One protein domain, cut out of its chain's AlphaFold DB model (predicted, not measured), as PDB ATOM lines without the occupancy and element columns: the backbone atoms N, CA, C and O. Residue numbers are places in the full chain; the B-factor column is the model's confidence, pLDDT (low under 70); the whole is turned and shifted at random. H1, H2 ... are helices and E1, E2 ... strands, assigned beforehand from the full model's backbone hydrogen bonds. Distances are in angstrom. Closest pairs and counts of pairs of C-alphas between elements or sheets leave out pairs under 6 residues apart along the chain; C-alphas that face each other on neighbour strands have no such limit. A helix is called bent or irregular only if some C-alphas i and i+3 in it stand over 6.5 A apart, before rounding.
ATOM      1  N   ARG A 125     -24.651  -3.302 -83.536       92.38
ATOM      2  CA  ARG A 125     -24.579  -3.573 -82.100       92.38
ATOM      3  C   ARG A 125     -23.127  -3.706 -81.662       92.38
ATOM      4  O   ARG A 125     -22.504  -4.760 -81.827       92.38
ATOM      5  N   LEU A 126     -22.592  -2.630 -81.091       93.75
ATOM      6  CA  LEU A 126     -21.301  -2.610 -80.415       93.75
ATOM      7  C   LEU A 126     -21.494  -2.952 -78.934       93.75
ATOM      8  O   LEU A 126     -22.137  -2.213 -78.189       93.75
ATOM      9  N   LYS A 127     -20.891  -4.054 -78.486       95.06
ATOM     10  CA  LYS A 127     -20.915  -4.458 -77.076       95.06
ATOM     11  C   LYS A 127     -19.593  -4.111 -76.398       95.06
ATOM     12  O   LYS A 127     -18.520  -4.500 -76.862       95.06
ATOM     13  N   LEU A 128     -19.677  -3.389 -75.285       95.56
ATOM     14  CA  LEU A 128     -18.559  -3.044 -74.414       95.56
ATOM     15  C   LEU A 128     -18.583  -3.981 -73.202       95.56
ATOM     16  O   LEU A 128     -19.424  -3.828 -72.322       95.56
ATOM     17  N   VAL A 129     -17.697  -4.973 -73.176       93.88
ATOM     18  CA  VAL A 129     -17.673  -6.024 -72.150       93.88
ATOM     19  C   VAL A 129     -16.701  -5.646 -71.043       93.88
ATOM     20  O   VAL A 129     -15.492  -5.511 -71.271       93.88
ATOM     21  N   ASP A 130     -17.226  -5.516 -69.829       92.31
ATOM     22  CA  ASP A 130     -16.451  -5.172 -68.644       92.31
ATOM     23  C   ASP A 130     -16.831  -6.054 -67.451       92.31
ATOM     24  O   ASP A 130     -17.904  -6.653 -67.409       92.31
ATOM     25  N   VAL A 131     -15.937  -6.138 -66.470       88.75
ATOM     26  CA  VAL A 131     -16.153  -6.895 -65.235       88.75
ATOM     27  C   VAL A 131     -16.291  -5.932 -64.061       88.75
ATOM     28  O   VAL A 131     -15.556  -4.949 -63.959       88.75
ATOM     29  N   VAL A 132     -17.224  -6.240 -63.163       89.81
ATOM     30  CA  VAL A 132     -17.451  -5.540 -61.895       89.81
ATOM     31  C   VAL A 132     -17.383  -6.538 -60.735       89.81
ATOM     32  O   VAL A 132     -17.742  -7.706 -60.921       89.81
ATOM     33  N   PRO A 133     -16.955  -6.122 -59.529       84.06
ATOM     34  CA  PRO A 133     -16.590  -4.760 -59.097       84.06
ATOM     35  C   PRO A 133     -15.190  -4.279 -59.568       84.06
ATOM     36  O   PRO A 133     -14.381  -5.100 -60.002       84.06
ATOM     37  N   PRO A 134     -14.884  -2.959 -59.494       83.81
ATOM     38  CA  PRO A 134     -15.673  -1.886 -58.875       83.81
ATOM     39  C   PRO A 134     -16.855  -1.434 -59.739       83.81
ATOM     40  O   PRO A 134     -16.871  -1.653 -60.950       83.81
ATOM     41  N   ARG A 135     -17.852  -0.808 -59.101       86.56
ATOM     42  CA  ARG A 135     -18.983  -0.154 -59.774       86.56
ATOM     43  C   ARG A 135     -18.845   1.377 -59.676       86.56
ATOM     44  O   ARG A 135     -18.444   1.856 -58.619       86.56
ATOM     45  N   PRO A 136     -19.231   2.138 -60.720       87.44
ATOM     46  CA  PRO A 136     -19.612   1.655 -62.052       87.44
ATOM     47  C   PRO A 136     -18.416   1.027 -62.785       87.44
ATOM     48  O   PRO A 136     -17.266   1.335 -62.468       87.44
ATOM     49  N   SER A 137     -18.671   0.163 -63.774       91.25
ATOM     50  CA  SER A 137     -17.590  -0.321 -64.638       91.25
ATOM     51  C   SER A 137     -16.899   0.843 -65.358       91.25
ATOM     52  O   SER A 137     -17.494   1.903 -65.596       91.25
ATOM     53  N   ARG A 138     -15.630   0.664 -65.746       91.06
ATOM     54  CA  ARG A 138     -14.884   1.711 -66.461       91.06
ATOM     55  C   ARG A 138     -15.531   1.992 -67.815       91.06
ATOM     56  O   ARG A 138     -15.650   3.155 -68.197       91.06
ATOM     57  N   MET A 139     -15.975   0.950 -68.516       93.19
ATOM     58  CA  MET A 139     -16.709   1.105 -69.773       93.19
ATOM     59  C   MET A 139     -18.081   1.753 -69.566       93.19
ATOM     60  O   MET A 139     -18.434   2.649 -70.327       93.19
ATOM     61  N   GLY A 140     -18.806   1.394 -68.501       93.94
ATOM     62  CA  GLY A 140     -20.057   2.042 -68.097       93.94
ATOM     63  C   GLY A 140     -19.892   3.537 -67.847       93.94
ATOM     64  O   GLY A 140     -20.685   4.346 -68.324       93.94
ATOM     65  N   TYR A 141     -18.805   3.924 -67.178       93.88
ATOM     66  CA  TYR A 141     -18.463   5.326 -66.959       93.88
ATOM     67  C   TYR A 141     -18.122   6.065 -68.263       93.88
ATOM     68  O   TYR A 141     -18.505   7.222 -68.439       93.88
ATOM     69  N   LEU A 142     -17.390   5.436 -69.185       94.81
ATOM     70  CA  LEU A 142     -16.955   6.087 -70.425       94.81
ATOM     71  C   LEU A 142     -18.032   6.113 -71.517       94.81
ATOM     72  O   LEU A 142     -18.033   7.048 -72.314       94.81
ATOM     73  N   ARG A 143     -18.957   5.147 -71.548       94.25
ATOM     74  CA  ARG A 143     -19.957   5.002 -72.619       94.25
ATOM     75  C   ARG A 143     -20.752   6.279 -72.907       94.25
ATOM     76  O   ARG A 143     -20.828   6.631 -74.076       94.25
ATOM     77  N   PRO A 144     -21.298   7.018 -71.921       92.75
ATOM     78  CA  PRO A 144     -22.046   8.251 -72.194       92.75
ATOM     79  C   PRO A 144     -21.214   9.377 -72.825       92.75
ATOM     80  O   PRO A 144     -21.778  10.365 -73.277       92.75
ATOM     81  N   ARG A 145     -19.880   9.260 -72.808       92.62
ATOM     82  CA  ARG A 145     -18.939  10.239 -73.369       92.62
ATOM     83  C   ARG A 145     -18.418   9.829 -74.746       92.62
ATOM     84  O   ARG A 145     -17.704  10.610 -75.366       92.62
ATOM     85  N   LEU A 146     -18.713   8.610 -75.199       90.75
ATOM     86  CA  LEU A 146     -18.396   8.196 -76.558       90.75
ATOM     87  C   LEU A 146     -19.346   8.900 -77.521       90.75
ATOM     88  O   LEU A 146     -20.563   8.787 -77.382       90.75
ATOM     89  N   ASN A 147     -18.785   9.597 -78.506       86.19
ATOM     90  CA  ASN A 147     -19.578  10.218 -79.551       86.19
ATOM     91  C   ASN A 147     -19.915   9.180 -80.623       86.19
ATOM     92  O   ASN A 147     -19.136   8.939 -81.543       86.19
ATOM     93  N   VAL A 148     -21.044   8.497 -80.443       83.00
ATOM     94  CA  VAL A 148     -21.484   7.434 -81.347       83.00
ATOM     95  C   VAL A 148     -22.803   7.833 -82.011       83.00
ATOM     96  O   VAL A 148     -23.807   7.967 -81.311       83.00
ATOM     97  N   PRO A 149     -22.813   8.047 -83.336       78.50
ATOM     98  CA  PRO A 149     -24.004   8.464 -84.079       78.50
ATOM     99  C   PRO A 149     -25.052   7.347 -84.260       78.50
ATOM    100  O   PRO A 149     -24.800   6.162 -84.026       78.50
ATOM    101  N   GLY A 150     -26.225   7.759 -84.755       72.25
ATOM    102  CA  GLY A 150     -27.509   7.051 -84.725       72.25
ATOM    103  C   GLY A 150     -27.631   5.638 -85.320       72.25
ATOM    104  O   GLY A 150     -28.519   4.922 -84.858       72.25
ATOM    105  N   PRO A 151     -26.805   5.145 -86.266       88.00
ATOM    106  CA  PRO A 151     -26.940   3.762 -86.722       88.00
ATOM    107  C   PRO A 151     -26.078   2.778 -85.921       88.00
ATOM    108  O   PRO A 151     -25.986   1.614 -86.311       88.00
ATOM    109  N   ILE A 152     -25.417   3.214 -84.845       91.69
ATOM    110  CA  ILE A 152     -24.575   2.366 -83.998       91.69
ATOM    111  C   ILE A 152     -25.136   2.392 -82.574       91.69
ATOM    112  O   ILE A 152     -25.087   3.406 -81.882       91.69
ATOM    113  N   ASP A 153     -25.641   1.249 -82.129       92.94
ATOM    114  CA  ASP A 153     -26.057   1.035 -80.752       92.94
ATOM    115  C   ASP A 153     -24.875   0.543 -79.911       92.94
ATOM    116  O   ASP A 153     -24.141  -0.373 -80.299       92.94
ATOM    117  N   VAL A 154     -24.690   1.169 -78.750       94.38
ATOM    118  CA  VAL A 154     -23.597   0.872 -77.823       94.38
ATOM    119  C   VAL A 154     -24.169   0.456 -76.485       94.38
ATOM    120  O   VAL A 154     -24.683   1.286 -75.719       94.38
ATOM    121  N   GLU A 155     -23.981  -0.819 -76.176       95.00
ATOM    122  CA  GLU A 155     -24.406  -1.435 -74.928       95.00
ATOM    123  C   GLU A 155     -23.194  -1.836 -74.093       95.00
ATOM    124  O   GLU A 155     -22.212  -2.376 -74.607       95.00
ATOM    125  N   VAL A 156     -23.271  -1.587 -72.786       95.44
ATOM    126  CA  VAL A 156     -22.272  -2.061 -71.827       95.44
ATOM    127  C   VAL A 156     -22.775  -3.350 -71.198       95.44
ATOM    128  O   VAL A 156     -23.823  -3.362 -70.558       95.44
ATOM    129  N   VAL A 157     -22.003  -4.418 -71.365       94.75
ATOM    130  CA  VAL A 157     -22.249  -5.717 -70.745       94.75
ATOM    131  C   VAL A 157     -21.346  -5.824 -69.523       94.75
ATOM    132  O   VAL A 157     -20.137  -6.025 -69.645       94.75
ATOM    133  N   GLU A 158     -21.932  -5.656 -68.339       93.62
ATOM    134  CA  GLU A 158     -21.225  -5.795 -67.068       93.62
ATOM    135  C   GLU A 158     -21.365  -7.213 -66.517       93.62
ATOM    136  O   GLU A 158     -22.455  -7.659 -66.152       93.62
ATOM    137  N   VAL A 159     -20.238  -7.902 -66.388       90.44
ATOM    138  CA  VAL A 159     -20.167  -9.211 -65.747       90.44
ATOM    139  C   VAL A 159     -19.839  -9.027 -64.273       90.44
ATOM    140  O   VAL A 159     -18.752  -8.581 -63.911       90.44
ATOM    141  N   ASP A 160     -20.785  -9.382 -63.411       89.75
ATOM    142  CA  ASP A 160     -20.612  -9.285 -61.965       89.75
ATOM    143  C   ASP A 160     -20.010 -10.571 -61.387       89.75
ATOM    144  O   ASP A 160     -20.705 -11.572 -61.180       89.75
ATOM    145  N   VAL A 161     -18.705 -10.541 -61.112       85.56
ATOM    146  CA  VAL A 161     -17.980 -11.702 -60.574       85.56
ATOM    147  C   VAL A 161     -18.213 -11.921 -59.079       85.56
ATOM    148  O   VAL A 161     -17.922 -13.012 -58.581       85.56
ATOM    149  N   SER A 162     -18.777 -10.931 -58.377       82.56
ATOM    150  CA  SER A 162     -19.099 -11.022 -56.947       82.56
ATOM    151  C   SER A 162     -20.367 -11.831 -56.661       82.56
ATOM    152  O   SER A 162     -20.572 -12.309 -55.549       82.56
ATOM    153  N   CYS A 211     -11.066 -11.530 -66.181       83.69
ATOM    154  CA  CYS A 211     -10.782 -11.332 -67.591       83.69
ATOM    155  C   CYS A 211     -12.097 -11.129 -68.368       83.69
ATOM    156  O   CYS A 211     -12.820 -12.105 -68.570       83.69
ATOM    157  N   PRO A 212     -12.411  -9.922 -68.883       85.50
ATOM    158  CA  PRO A 212     -13.635  -9.698 -69.652       85.50
ATOM    159  C   PRO A 212     -13.667 -10.548 -70.930       85.50
ATOM    160  O   PRO A 212     -14.729 -10.971 -71.372       85.50
ATOM    161  N   LEU A 213     -12.489 -10.879 -71.480       84.75
ATOM    162  CA  LEU A 213     -12.360 -11.791 -72.620       84.75
ATOM    163  C   LEU A 213     -12.895 -13.197 -72.324       84.75
ATOM    164  O   LEU A 213     -13.355 -13.851 -73.245       84.75
ATOM    165  N   SER A 214     -12.879 -13.666 -71.072       84.81
ATOM    166  CA  SER A 214     -13.427 -14.983 -70.714       84.81
ATOM    167  C   SER A 214     -14.950 -15.065 -70.872       84.81
ATOM    168  O   SER A 214     -15.480 -16.172 -70.922       84.81
ATOM    169  N   TYR A 215     -15.629 -13.918 -70.973       86.19
ATOM    170  CA  TYR A 215     -17.087 -13.801 -71.008       86.19
ATOM    171  C   TYR A 215     -17.636 -13.372 -72.371       86.19
ATOM    172  O   TYR A 215     -18.844 -13.276 -72.539       86.19
ATOM    173  N   VAL A 216     -16.779 -13.119 -73.365       86.44
ATOM    174  CA  VAL A 216     -17.225 -12.664 -74.697       86.44
ATOM    175  C   VAL A 216     -18.085 -13.699 -75.422       86.44
ATOM    176  O   VAL A 216     -18.928 -13.314 -76.223       86.44
ATOM    177  N   ASP A 217     -17.910 -14.988 -75.118       84.06
ATOM    178  CA  ASP A 217     -18.735 -16.072 -75.669       84.06
ATOM    179  C   ASP A 217     -20.167 -16.057 -75.098       84.06
ATOM    180  O   ASP A 217     -21.074 -16.625 -75.698       84.06
ATOM    181  N   GLU A 218     -20.379 -15.407 -73.949       85.12
ATOM    182  CA  GLU A 218     -21.694 -15.234 -73.314       85.12
ATOM    183  C   GLU A 218     -22.436 -13.998 -73.865       85.12
ATOM    184  O   GLU A 218     -23.575 -13.729 -73.485       85.12
ATOM    185  N   VAL A 219     -21.799 -13.225 -74.753       88.31
ATOM    186  CA  VAL A 219     -22.359 -11.994 -75.315       88.31
ATOM    187  C   VAL A 219     -23.109 -12.300 -76.603       88.31
ATOM    188  O   VAL A 219     -22.523 -12.510 -77.665       88.31
ATOM    189  N   GLU A 220     -24.433 -12.259 -76.525       88.56
ATOM    190  CA  GLU A 220     -25.300 -12.495 -77.674       88.56
ATOM    191  C   GLU A 220     -25.571 -11.219 -78.487       88.56
ATOM    192  O   GLU A 220     -25.622 -10.096 -77.973       88.56
ATOM    193  N   GLY A 221     -25.780 -11.399 -79.795       88.06
ATOM    194  CA  GLY A 221     -26.248 -10.331 -80.678       88.06
ATOM    195  C   GLY A 221     -25.262  -9.174 -80.869       88.06
ATOM    196  O   GLY A 221     -25.704  -8.061 -81.133       88.06
ATOM    197  N   ALA A 222     -23.958  -9.402 -80.724       90.00
ATOM    198  CA  ALA A 222     -22.934  -8.405 -81.024       90.00
ATOM    199  C   ALA A 222     -22.513  -8.473 -82.497       90.00
ATOM    200  O   ALA A 222     -22.172  -9.549 -82.988       90.00
ATOM    201  N   ASP A 223     -22.448  -7.326 -83.171       89.50
ATOM    202  CA  ASP A 223     -21.756  -7.209 -84.460       89.50
ATOM    203  C   ASP A 223     -20.255  -6.946 -84.238       89.50
ATOM    204  O   ASP A 223     -19.406  -7.398 -85.008       89.50
ATOM    205  N   ALA A 224     -19.918  -6.251 -83.146       91.19
ATOM    206  CA  ALA A 224     -18.554  -5.955 -82.727       91.19
ATOM    207  C   ALA A 224     -18.428  -5.968 -81.195       91.19
ATOM    208  O   ALA A 224     -19.357  -5.571 -80.486       91.19
ATOM    209  N   ILE A 225     -17.266  -6.387 -80.684       93.75
ATOM    210  CA  ILE A 225     -16.994  -6.448 -79.242       93.75
ATOM    211  C   ILE A 225     -15.726  -5.664 -78.904       93.75
ATOM    212  O   ILE A 225     -14.677  -5.843 -79.530       93.75
ATOM    213  N   VAL A 226     -15.803  -4.847 -77.856       94.19
ATOM    214  CA  VAL A 226     -14.632  -4.281 -77.179       94.19
ATOM    215  C   VAL A 226     -14.597  -4.811 -75.754       94.19
ATOM    216  O   VAL A 226     -15.598  -4.764 -75.049       94.19
ATOM    217  N   ALA A 227     -13.440  -5.297 -75.317       92.31
ATOM    218  CA  ALA A 227     -13.233  -5.840 -73.977       92.31
ATOM    219  C   ALA A 227     -11.976  -5.227 -73.346       92.31
ATOM    220  O   ALA A 227     -11.009  -4.938 -74.052       92.31
ATOM    221  N   ARG A 228     -11.938  -5.020 -72.025       87.69
ATOM    222  CA  ARG A 228     -10.690  -4.588 -71.364       87.69
ATOM    223  C   ARG A 228      -9.736  -5.768 -71.193       87.69
ATOM    224  O   ARG A 228     -10.157  -6.904 -71.003       87.69
ATOM    225  N   CYS A 229      -8.436  -5.506 -71.226       81.56
ATOM    226  CA  CYS A 229      -7.403  -6.499 -70.975       81.56
ATOM    227  C   CYS A 229      -6.177  -5.846 -70.331       81.56
ATOM    228  O   CYS A 229      -5.613  -4.890 -70.855       81.56
ATOM    229  N   CYS A 230      -5.724  -6.395 -69.204       75.62
ATOM    230  CA  CYS A 230      -4.532  -5.918 -68.498       75.62
ATOM    231  C   CYS A 230      -3.209  -6.271 -69.198       75.62
ATOM    232  O   CYS A 230      -2.174  -5.727 -68.836       75.62
ATOM    233  N   MET A 231      -3.224  -7.181 -70.179       73.69
ATOM    234  CA  MET A 231      -2.019  -7.611 -70.902       73.69
ATOM    235  C   MET A 231      -1.607  -6.646 -72.017       73.69
ATOM    236  O   MET A 231      -0.557  -6.838 -72.631       73.69
ATOM    237  N   PHE A 232      -2.441  -5.655 -72.336       76.00
ATOM    238  CA  PHE A 232      -2.233  -4.777 -73.478       76.00
ATOM    239  C   PHE A 232      -2.240  -3.314 -73.056       76.00
ATOM    240  O   PHE A 232      -3.143  -2.850 -72.371       76.00
ATOM    241  N   GLU A 233      -1.237  -2.584 -73.533       75.00
ATOM    242  CA  GLU A 233      -1.084  -1.142 -73.307       75.00
ATOM    243  C   GLU A 233      -1.830  -0.299 -74.350       75.00
ATOM    244  O   GLU A 233      -1.929   0.910 -74.199       75.00
ATOM    245  N   ALA A 234      -2.343  -0.921 -75.420       78.94
ATOM    246  CA  ALA A 234      -3.044  -0.231 -76.501       78.94
ATOM    247  C   ALA A 234      -4.077  -1.143 -77.194       78.94
ATOM    248  O   ALA A 234      -3.856  -2.366 -77.250       78.94
ATOM    249  N   PRO A 235      -5.149  -0.563 -77.784       82.62
ATOM    250  CA  PRO A 235      -6.198  -1.307 -78.469       82.62
ATOM    251  C   PRO A 235      -5.690  -2.193 -79.604       82.62
ATOM    252  O   PRO A 235      -5.069  -1.710 -80.561       82.62
ATOM    253  N   ARG A 236      -6.005  -3.489 -79.539       85.00
ATOM    254  CA  ARG A 236      -5.597  -4.472 -80.551       85.00
ATOM    255  C   ARG A 236      -6.641  -5.549 -80.790       85.00
ATOM    256  O   ARG A 236      -7.385  -5.924 -79.889       85.00
ATOM    257  N   LEU A 237      -6.644  -6.076 -82.010       85.81
ATOM    258  CA  LEU A 237      -7.454  -7.231 -82.374       85.81
ATOM    259  C   LEU A 237      -6.989  -8.461 -81.592       85.81
ATOM    260  O   LEU A 237      -5.801  -8.790 -81.588       85.81
ATOM    261  N   VAL A 238      -7.937  -9.160 -80.978       83.06
ATOM    262  CA  VAL A 238      -7.703 -10.431 -80.297       83.06
ATOM    263  C   VAL A 238      -8.554 -11.493 -80.967       83.06
ATOM    264  O   VAL A 238      -9.751 -11.320 -81.175       83.06
ATOM    265  N   ARG A 239      -7.929 -12.618 -81.312       70.12
ATOM    266  CA  ARG A 239      -8.665 -13.822 -81.696       70.12
ATOM    267  C   ARG A 239      -8.962 -14.599 -80.427       70.12
ATOM    268  O   ARG A 239      -8.061 -15.203 -79.853       70.12
ATOM    269  N   PHE A 240     -10.212 -14.561 -79.991       66.75
ATOM    270  CA  PHE A 240     -10.684 -15.338 -78.855       66.75
ATOM    271  C   PHE A 240     -11.859 -16.196 -79.320       66.75
ATOM    272  O   PHE A 240     -12.852 -15.658 -79.792       66.75
ATOM    273  N   ARG A 241     -11.674 -17.522 -79.291       62.88
ATOM    274  CA  ARG A 241     -12.689 -18.583 -79.484       62.88
ATOM    275  C   ARG A 241     -13.645 -18.519 -80.693       62.88
ATOM    276  O   ARG A 241     -14.461 -19.413 -80.850       62.88
ATOM    277  N   GLY A 242     -13.428 -17.609 -81.642       57.41
ATOM    278  CA  GLY A 242     -13.719 -17.836 -83.060       57.41
ATOM    279  C   GLY A 242     -14.982 -17.225 -83.672       57.41
ATOM    280  O   GLY A 242     -15.174 -17.477 -84.855       57.41
ATOM    281  N   ALA A 243     -15.803 -16.421 -82.982       60.09
ATOM    282  CA  ALA A 243     -17.091 -16.006 -83.575       60.09
ATOM    283  C   ALA A 243     -17.314 -14.504 -83.866       60.09
ATOM    284  O   ALA A 243     -18.086 -14.203 -84.770       60.09
ATOM    285  N   THR A 244     -16.610 -13.552 -83.247       73.44
ATOM    286  CA  THR A 244     -16.854 -12.107 -83.489       73.44
ATOM    287  C   THR A 244     -15.537 -11.325 -83.454       73.44
ATOM    288  O   THR A 244     -14.641 -11.699 -82.693       73.44
ATOM    289  N   PRO A 245     -15.353 -10.253 -84.255       78.44
ATOM    290  CA  PRO A 245     -14.208  -9.362 -84.095       78.44
ATOM    291  C   PRO A 245     -14.178  -8.763 -82.684       78.44
ATOM    292  O   PRO A 245     -15.073  -8.011 -82.296       78.44
ATOM    293  N   ILE A 246     -13.132  -9.097 -81.929       88.88
ATOM    294  CA  ILE A 246     -12.917  -8.607 -80.567       88.88
ATOM    295  C   ILE A 246     -11.700  -7.693 -80.565       88.88
ATOM    296  O   ILE A 246     -10.601  -8.095 -80.957       88.88
ATOM    297  N   VAL A 247     -11.876  -6.467 -80.083       91.06
ATOM    298  CA  VAL A 247     -10.763  -5.560 -79.802       91.06
ATOM    299  C   VAL A 247     -10.566  -5.478 -78.298       91.06
ATOM    300  O   VAL A 247     -11.460  -5.077 -77.557       91.06
ATOM    301  N   ALA A 248      -9.378  -5.857 -77.835       89.06
ATOM    302  CA  ALA A 248      -9.002  -5.656 -76.448       89.06
ATOM    303  C   ALA A 248      -8.386  -4.268 -76.272       89.06
ATOM    304  O   ALA A 248      -7.467  -3.916 -77.012       89.06
ATOM    305  N   THR A 249      -8.866  -3.511 -75.289       89.81
ATOM    306  CA  THR A 249      -8.310  -2.215 -74.865       89.81
ATOM    307  C   THR A 249      -7.619  -2.334 -73.507       89.81
ATOM    308  O   THR A 249      -7.780  -3.341 -72.814       89.81
ATOM    309  N   SER A 250      -6.828  -1.334 -73.126       84.88
ATOM    310  CA  SER A 250      -6.059  -1.343 -71.881       84.88
ATOM    311  C   SER A 250      -6.972  -1.352 -70.643       84.88
ATOM    312  O   SER A 250      -8.135  -0.943 -70.679       84.88
ATOM    313  N   TRP A 251      -6.469  -1.851 -69.511       81.12
ATOM    314  CA  TRP A 251      -7.231  -1.825 -68.255       81.12
ATOM    315  C   TRP A 251      -7.528  -0.402 -67.744       81.12
ATOM    316  O   TRP A 251      -8.685  -0.146 -67.392       81.12
ATOM    317  N   PRO A 252      -6.565   0.545 -67.731       82.62
ATOM    318  CA  PRO A 252      -6.826   1.938 -67.371       82.62
ATOM    319  C   PRO A 252      -7.411   2.756 -68.540       82.62
ATOM    320  O   PRO A 252      -7.157   3.957 -68.608       82.62
ATOM    321  N   CYS A 253      -8.179   2.134 -69.449       87.44
ATOM    322  CA  CYS A 253      -8.575   2.748 -70.717       87.44
ATOM    323  C   CYS A 253      -9.104   4.180 -70.564       87.44
ATOM    324  O   CYS A 253      -9.928   4.506 -69.699       87.44
ATOM    325  N   THR A 254      -8.612   5.051 -71.428       91.94
ATOM    326  CA  THR A 254      -9.073   6.420 -71.634       91.94
ATOM    327  C   THR A 254     -10.247   6.449 -72.615       91.94
ATOM    328  O   THR A 254     -10.533   5.471 -73.306       91.94
ATOM    329  N   LEU A 255     -10.931   7.595 -72.708       92.50
ATOM    330  CA  LEU A 255     -11.982   7.791 -73.711       92.50
ATOM    331  C   LEU A 255     -11.434   7.657 -75.142       92.50
ATOM    332  O   LEU A 255     -12.077   7.038 -75.985       92.50
ATOM    333  N   ALA A 256     -10.232   8.185 -75.394       89.56
ATOM    334  CA  ALA A 256      -9.577   8.100 -76.696       89.56
ATOM    335  C   ALA A 256      -9.269   6.645 -77.087       89.56
ATOM    336  O   ALA A 256      -9.587   6.227 -78.196       89.56
ATOM    337  N   GLU A 257      -8.727   5.846 -76.162       91.44
ATOM    338  CA  GLU A 257      -8.481   4.416 -76.404       91.44
ATOM    339  C   GLU A 257      -9.775   3.624 -76.602       91.44
ATOM    340  O   GLU A 257      -9.795   2.671 -77.378       91.44
ATOM    341  N   LEU A 258     -10.853   3.988 -75.904       93.19
ATOM    342  CA  LEU A 258     -12.149   3.344 -76.089       93.19
ATOM    343  C   LEU A 258     -12.754   3.685 -77.459       93.19
ATOM    344  O   LEU A 258     -13.266   2.785 -78.123       93.19
ATOM    345  N   SER A 259     -12.654   4.945 -77.895       92.06
ATOM    346  CA  SER A 259     -13.100   5.378 -79.226       92.06
ATOM    347  C   SER A 259     -12.322   4.662 -80.339       92.06
ATOM    348  O   SER A 259     -12.921   4.042 -81.219       92.06
ATOM    349  N   ASP A 260     -10.988   4.622 -80.242       90.06
ATOM    350  CA  ASP A 260     -10.131   3.887 -81.182       90.06
ATOM    351  C   ASP A 260     -10.453   2.382 -81.198       90.06
ATOM    352  O   ASP A 260     -10.558   1.768 -82.262       90.06
ATOM    353  N   ALA A 261     -10.674   1.774 -80.028       92.62
ATOM    354  CA  ALA A 261     -11.052   0.368 -79.933       92.62
ATOM    355  C   ALA A 261     -12.413   0.079 -80.589       92.62
ATOM    356  O   ALA A 261     -12.529  -0.887 -81.348       92.62
ATOM    357  N   ALA A 262     -13.417   0.918 -80.326       93.00
ATOM    358  CA  ALA A 262     -14.750   0.825 -80.914       93.00
ATOM    359  C   ALA A 262     -14.691   0.939 -82.440       93.00
ATOM    360  O   ALA A 262     -15.225   0.085 -83.150       93.00
ATOM    361  N   PHE A 263     -13.964   1.938 -82.948       90.56
ATOM    362  CA  PHE A 263     -13.786   2.127 -84.381       90.56
ATOM    363  C   PHE A 263     -13.085   0.931 -85.032       90.56
ATOM    364  O   PHE A 263     -13.554   0.418 -86.048       90.56
ATOM    365  N   LYS A 264     -11.997   0.425 -84.434       90.44
ATOM    366  CA  LYS A 264     -11.302  -0.780 -84.918       90.44
ATOM    367  C   LYS A 264     -12.232  -1.994 -84.959       90.44
ATOM    368  O   LYS A 264     -12.207  -2.734 -85.943       90.44
ATOM    369  N   ALA A 265     -13.046  -2.193 -83.923       90.44
ATOM    370  CA  ALA A 265     -13.965  -3.324 -83.837       90.44
ATOM    371  C   ALA A 265     -15.039  -3.246 -84.934       90.44
ATOM    372  O   ALA A 265     -15.227  -4.208 -85.678       90.44
ATOM    373  N   LEU A 266     -15.659  -2.076 -85.107       89.31
ATOM    374  CA  LEU A 266     -16.652  -1.826 -86.154       89.31
ATOM    375  C   LEU A 266     -16.045  -1.938 -87.555       89.31
ATOM    376  O   LEU A 266     -16.593  -2.616 -88.419       89.31
ATOM    377  N   ARG A 267     -14.862  -1.365 -87.792       87.00
ATOM    378  CA  ARG A 267     -14.175  -1.460 -89.087       87.00
ATOM    379  C   ARG A 267     -13.943  -2.913 -89.509       87.00
ATOM    380  O   ARG A 267     -14.164  -3.250 -90.673       87.00
ATOM    381  N   LEU A 268     -13.525  -3.770 -88.576       83.19
ATOM    382  CA  LEU A 268     -13.357  -5.207 -88.811       83.19
ATOM    383  C   LEU A 268     -14.702  -5.900 -89.052       83.19
ATOM    384  O   LEU A 268     -14.838  -6.658 -90.013       83.19
ATOM    385  N   ALA A 269     -15.700  -5.596 -88.221       80.88
ATOM    386  CA  ALA A 269     -17.053  -6.132 -88.326       80.88
ATOM    387  C   ALA A 269     -17.767  -5.741 -89.619       80.88
ATOM    388  O   ALA A 269     -18.702  -6.436 -90.007       80.88
ATOM    389  N   LEU A 270     -17.304  -4.698 -90.313       77.38
ATOM    390  CA  LEU A 270     -17.927  -4.158 -91.518       77.38
ATOM    391  C   LEU A 270     -17.080  -4.290 -92.793       77.38
ATOM    392  O   LEU A 270     -17.631  -4.258 -93.888       77.38
ATOM    393  N   GLY A 271     -15.766  -4.517 -92.705       70.88
ATOM    394  CA  GLY A 271     -14.899  -4.546 -93.898       70.88
ATOM    395  C   GLY A 271     -14.801  -3.181 -94.591       70.88
ATOM    396  O   GLY A 271     -14.870  -3.085 -95.820       70.88
ATOM    397  N   VAL A 272     -14.701  -2.121 -93.787       74.25
ATOM    398  CA  VAL A 272     -14.756  -0.722 -94.236       74.25
ATOM    399  C   VAL A 272     -13.354  -0.160 -94.472       74.25
ATOM    400  O   VAL A 272     -12.402  -0.449 -93.735       74.25
ATOM    401  N   VAL A 273     -13.245   0.684 -95.500       70.44
ATOM    402  CA  VAL A 273     -12.095   1.567 -95.725       70.44
ATOM    403  C   VAL A 273     -12.515   2.992 -95.362       70.44
ATOM    404  O   VAL A 273     -13.540   3.466 -95.849       70.44
ATOM    405  N   VAL A 274     -11.745   3.635 -94.482       71.00
ATOM    406  CA  VAL A 274     -11.954   5.006 -93.987       71.00
ATOM    407  C   VAL A 274     -10.620   5.736 -94.069       71.00
ATOM    408  O   VAL A 274      -9.613   5.158 -93.641       71.00
ATOM    409  N   ASP A 275     -10.626   6.967 -94.575       60.16
ATOM    410  CA  ASP A 275      -9.475   7.879 -94.569       60.16
ATOM    411  C   ASP A 275      -9.883   9.340 -94.373       60.16
ATOM    412  O   ASP A 275     -10.893   9.770 -94.976       60.16
TER     413      ASP A 275
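What this domain is: This is residues 125 to 162 and 211 to 275 of the 275 residues of an uncharacterized protein of Candidatus Geothermarchaeota archaeon ex4572_27 (UniProt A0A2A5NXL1). A strongly twisted sheet of five strands forms the core, with helices over both faces: H1 and the longest helix, H3, cover one face, and the short H2 covers the other, giving three layers. H1 lies toward the E2 and E1 side of the sheet, while H3 packs mostly on E3 and E5. The printed part has 103 residues, with three named helices and five named strands in the order E1 H1 E2 H2 E3 E4 E5 H3; the class is mixed, helices and strands. The mixed sheet runs E2 E1 E3 E5 E4, with E4 alone antiparallel to its neighbour. The whole is compact, with a radius of gyration of the C-alphas of 12.4 A and spans of 41 by 30 by 26 A.

How they stand to each other: E1, residues 125 to 132, is an inner strand. Beside it the edge strand E2, residues 152 to 160, is parallel at 22 degrees, with N 128 and O 155 2.8 A apart. Between them in the chain comes H1, residues 138 to 145, and E1, H1 and E2 make a strand-helix-strand unit, two parallel neighbour strands joined through a helix, with a right-handed crossover. H1 is on the sheet at a height of 8.9 A, and its closest C-alphas to E2 are those of Gly 140 and Val 156, 6.0 A. H2, residues 212 to 218, is on the opposite face at a height of 7.4 A; its closest C-alphas to E1 are those of Pro 212 and Asp 130, 5.4 A. E3, residues 224 to 229, is parallel to E1 at 23 degrees, with N 129 and O 226 2.8 A apart. E4, residues 236 to 238, and E5, residues 246 to 250, form a hairpin, antiparallel at 130 degrees, with N 238 and O 246 2.9 A apart. E5 is parallel to E3 at 32 degrees, with N 229 and O 249 2.8 A apart. H3, residues 255 to 270, is on the same face as H1, and its closest C-alphas to E3 are those of Ala 265 and Ala 224, 5.4 A. H3 and H1 only just touch, with 3 pairs of C-alphas within 8 A, through H3 residues 255 to 258 alone; the closest are Leu 255 and Leu 142, 6.2 A, and the lines are about perpendicular at 85 degrees. Every O i to N i+4 pair is within hydrogen-bond range in H3, against 2 of 4 in H1 and 0 of 3 in H2, where 2 of 4 O i to N i+3 pairs are.

Where its parts are: E1 begins at C-alpha 125, (-24.579, -3.573, -82.100), and spans 21.5 A; E2 spans 25.2 A. H1 is only just irregular, C-alphas 141 and 144 being 7.0 A apart, and H2 is irregular, C-alphas 214 and 217 being 7.3 A apart. H3 spans 22.3 A and ends at C-alpha 270, (-17.927, -4.158, -91.518).

The domain as a whole: The C-alphas of Ser 162 and Asp 275, the two farthest apart, are 43.2 A apart. Residues 163 to 210 are not printed, and C-alphas 162 and 211 are 13.5 A apart across the cut. Of the links printed whole, none is long. Confidence is under 70 at residues 240 to 243 and at residue 275, the chain's last.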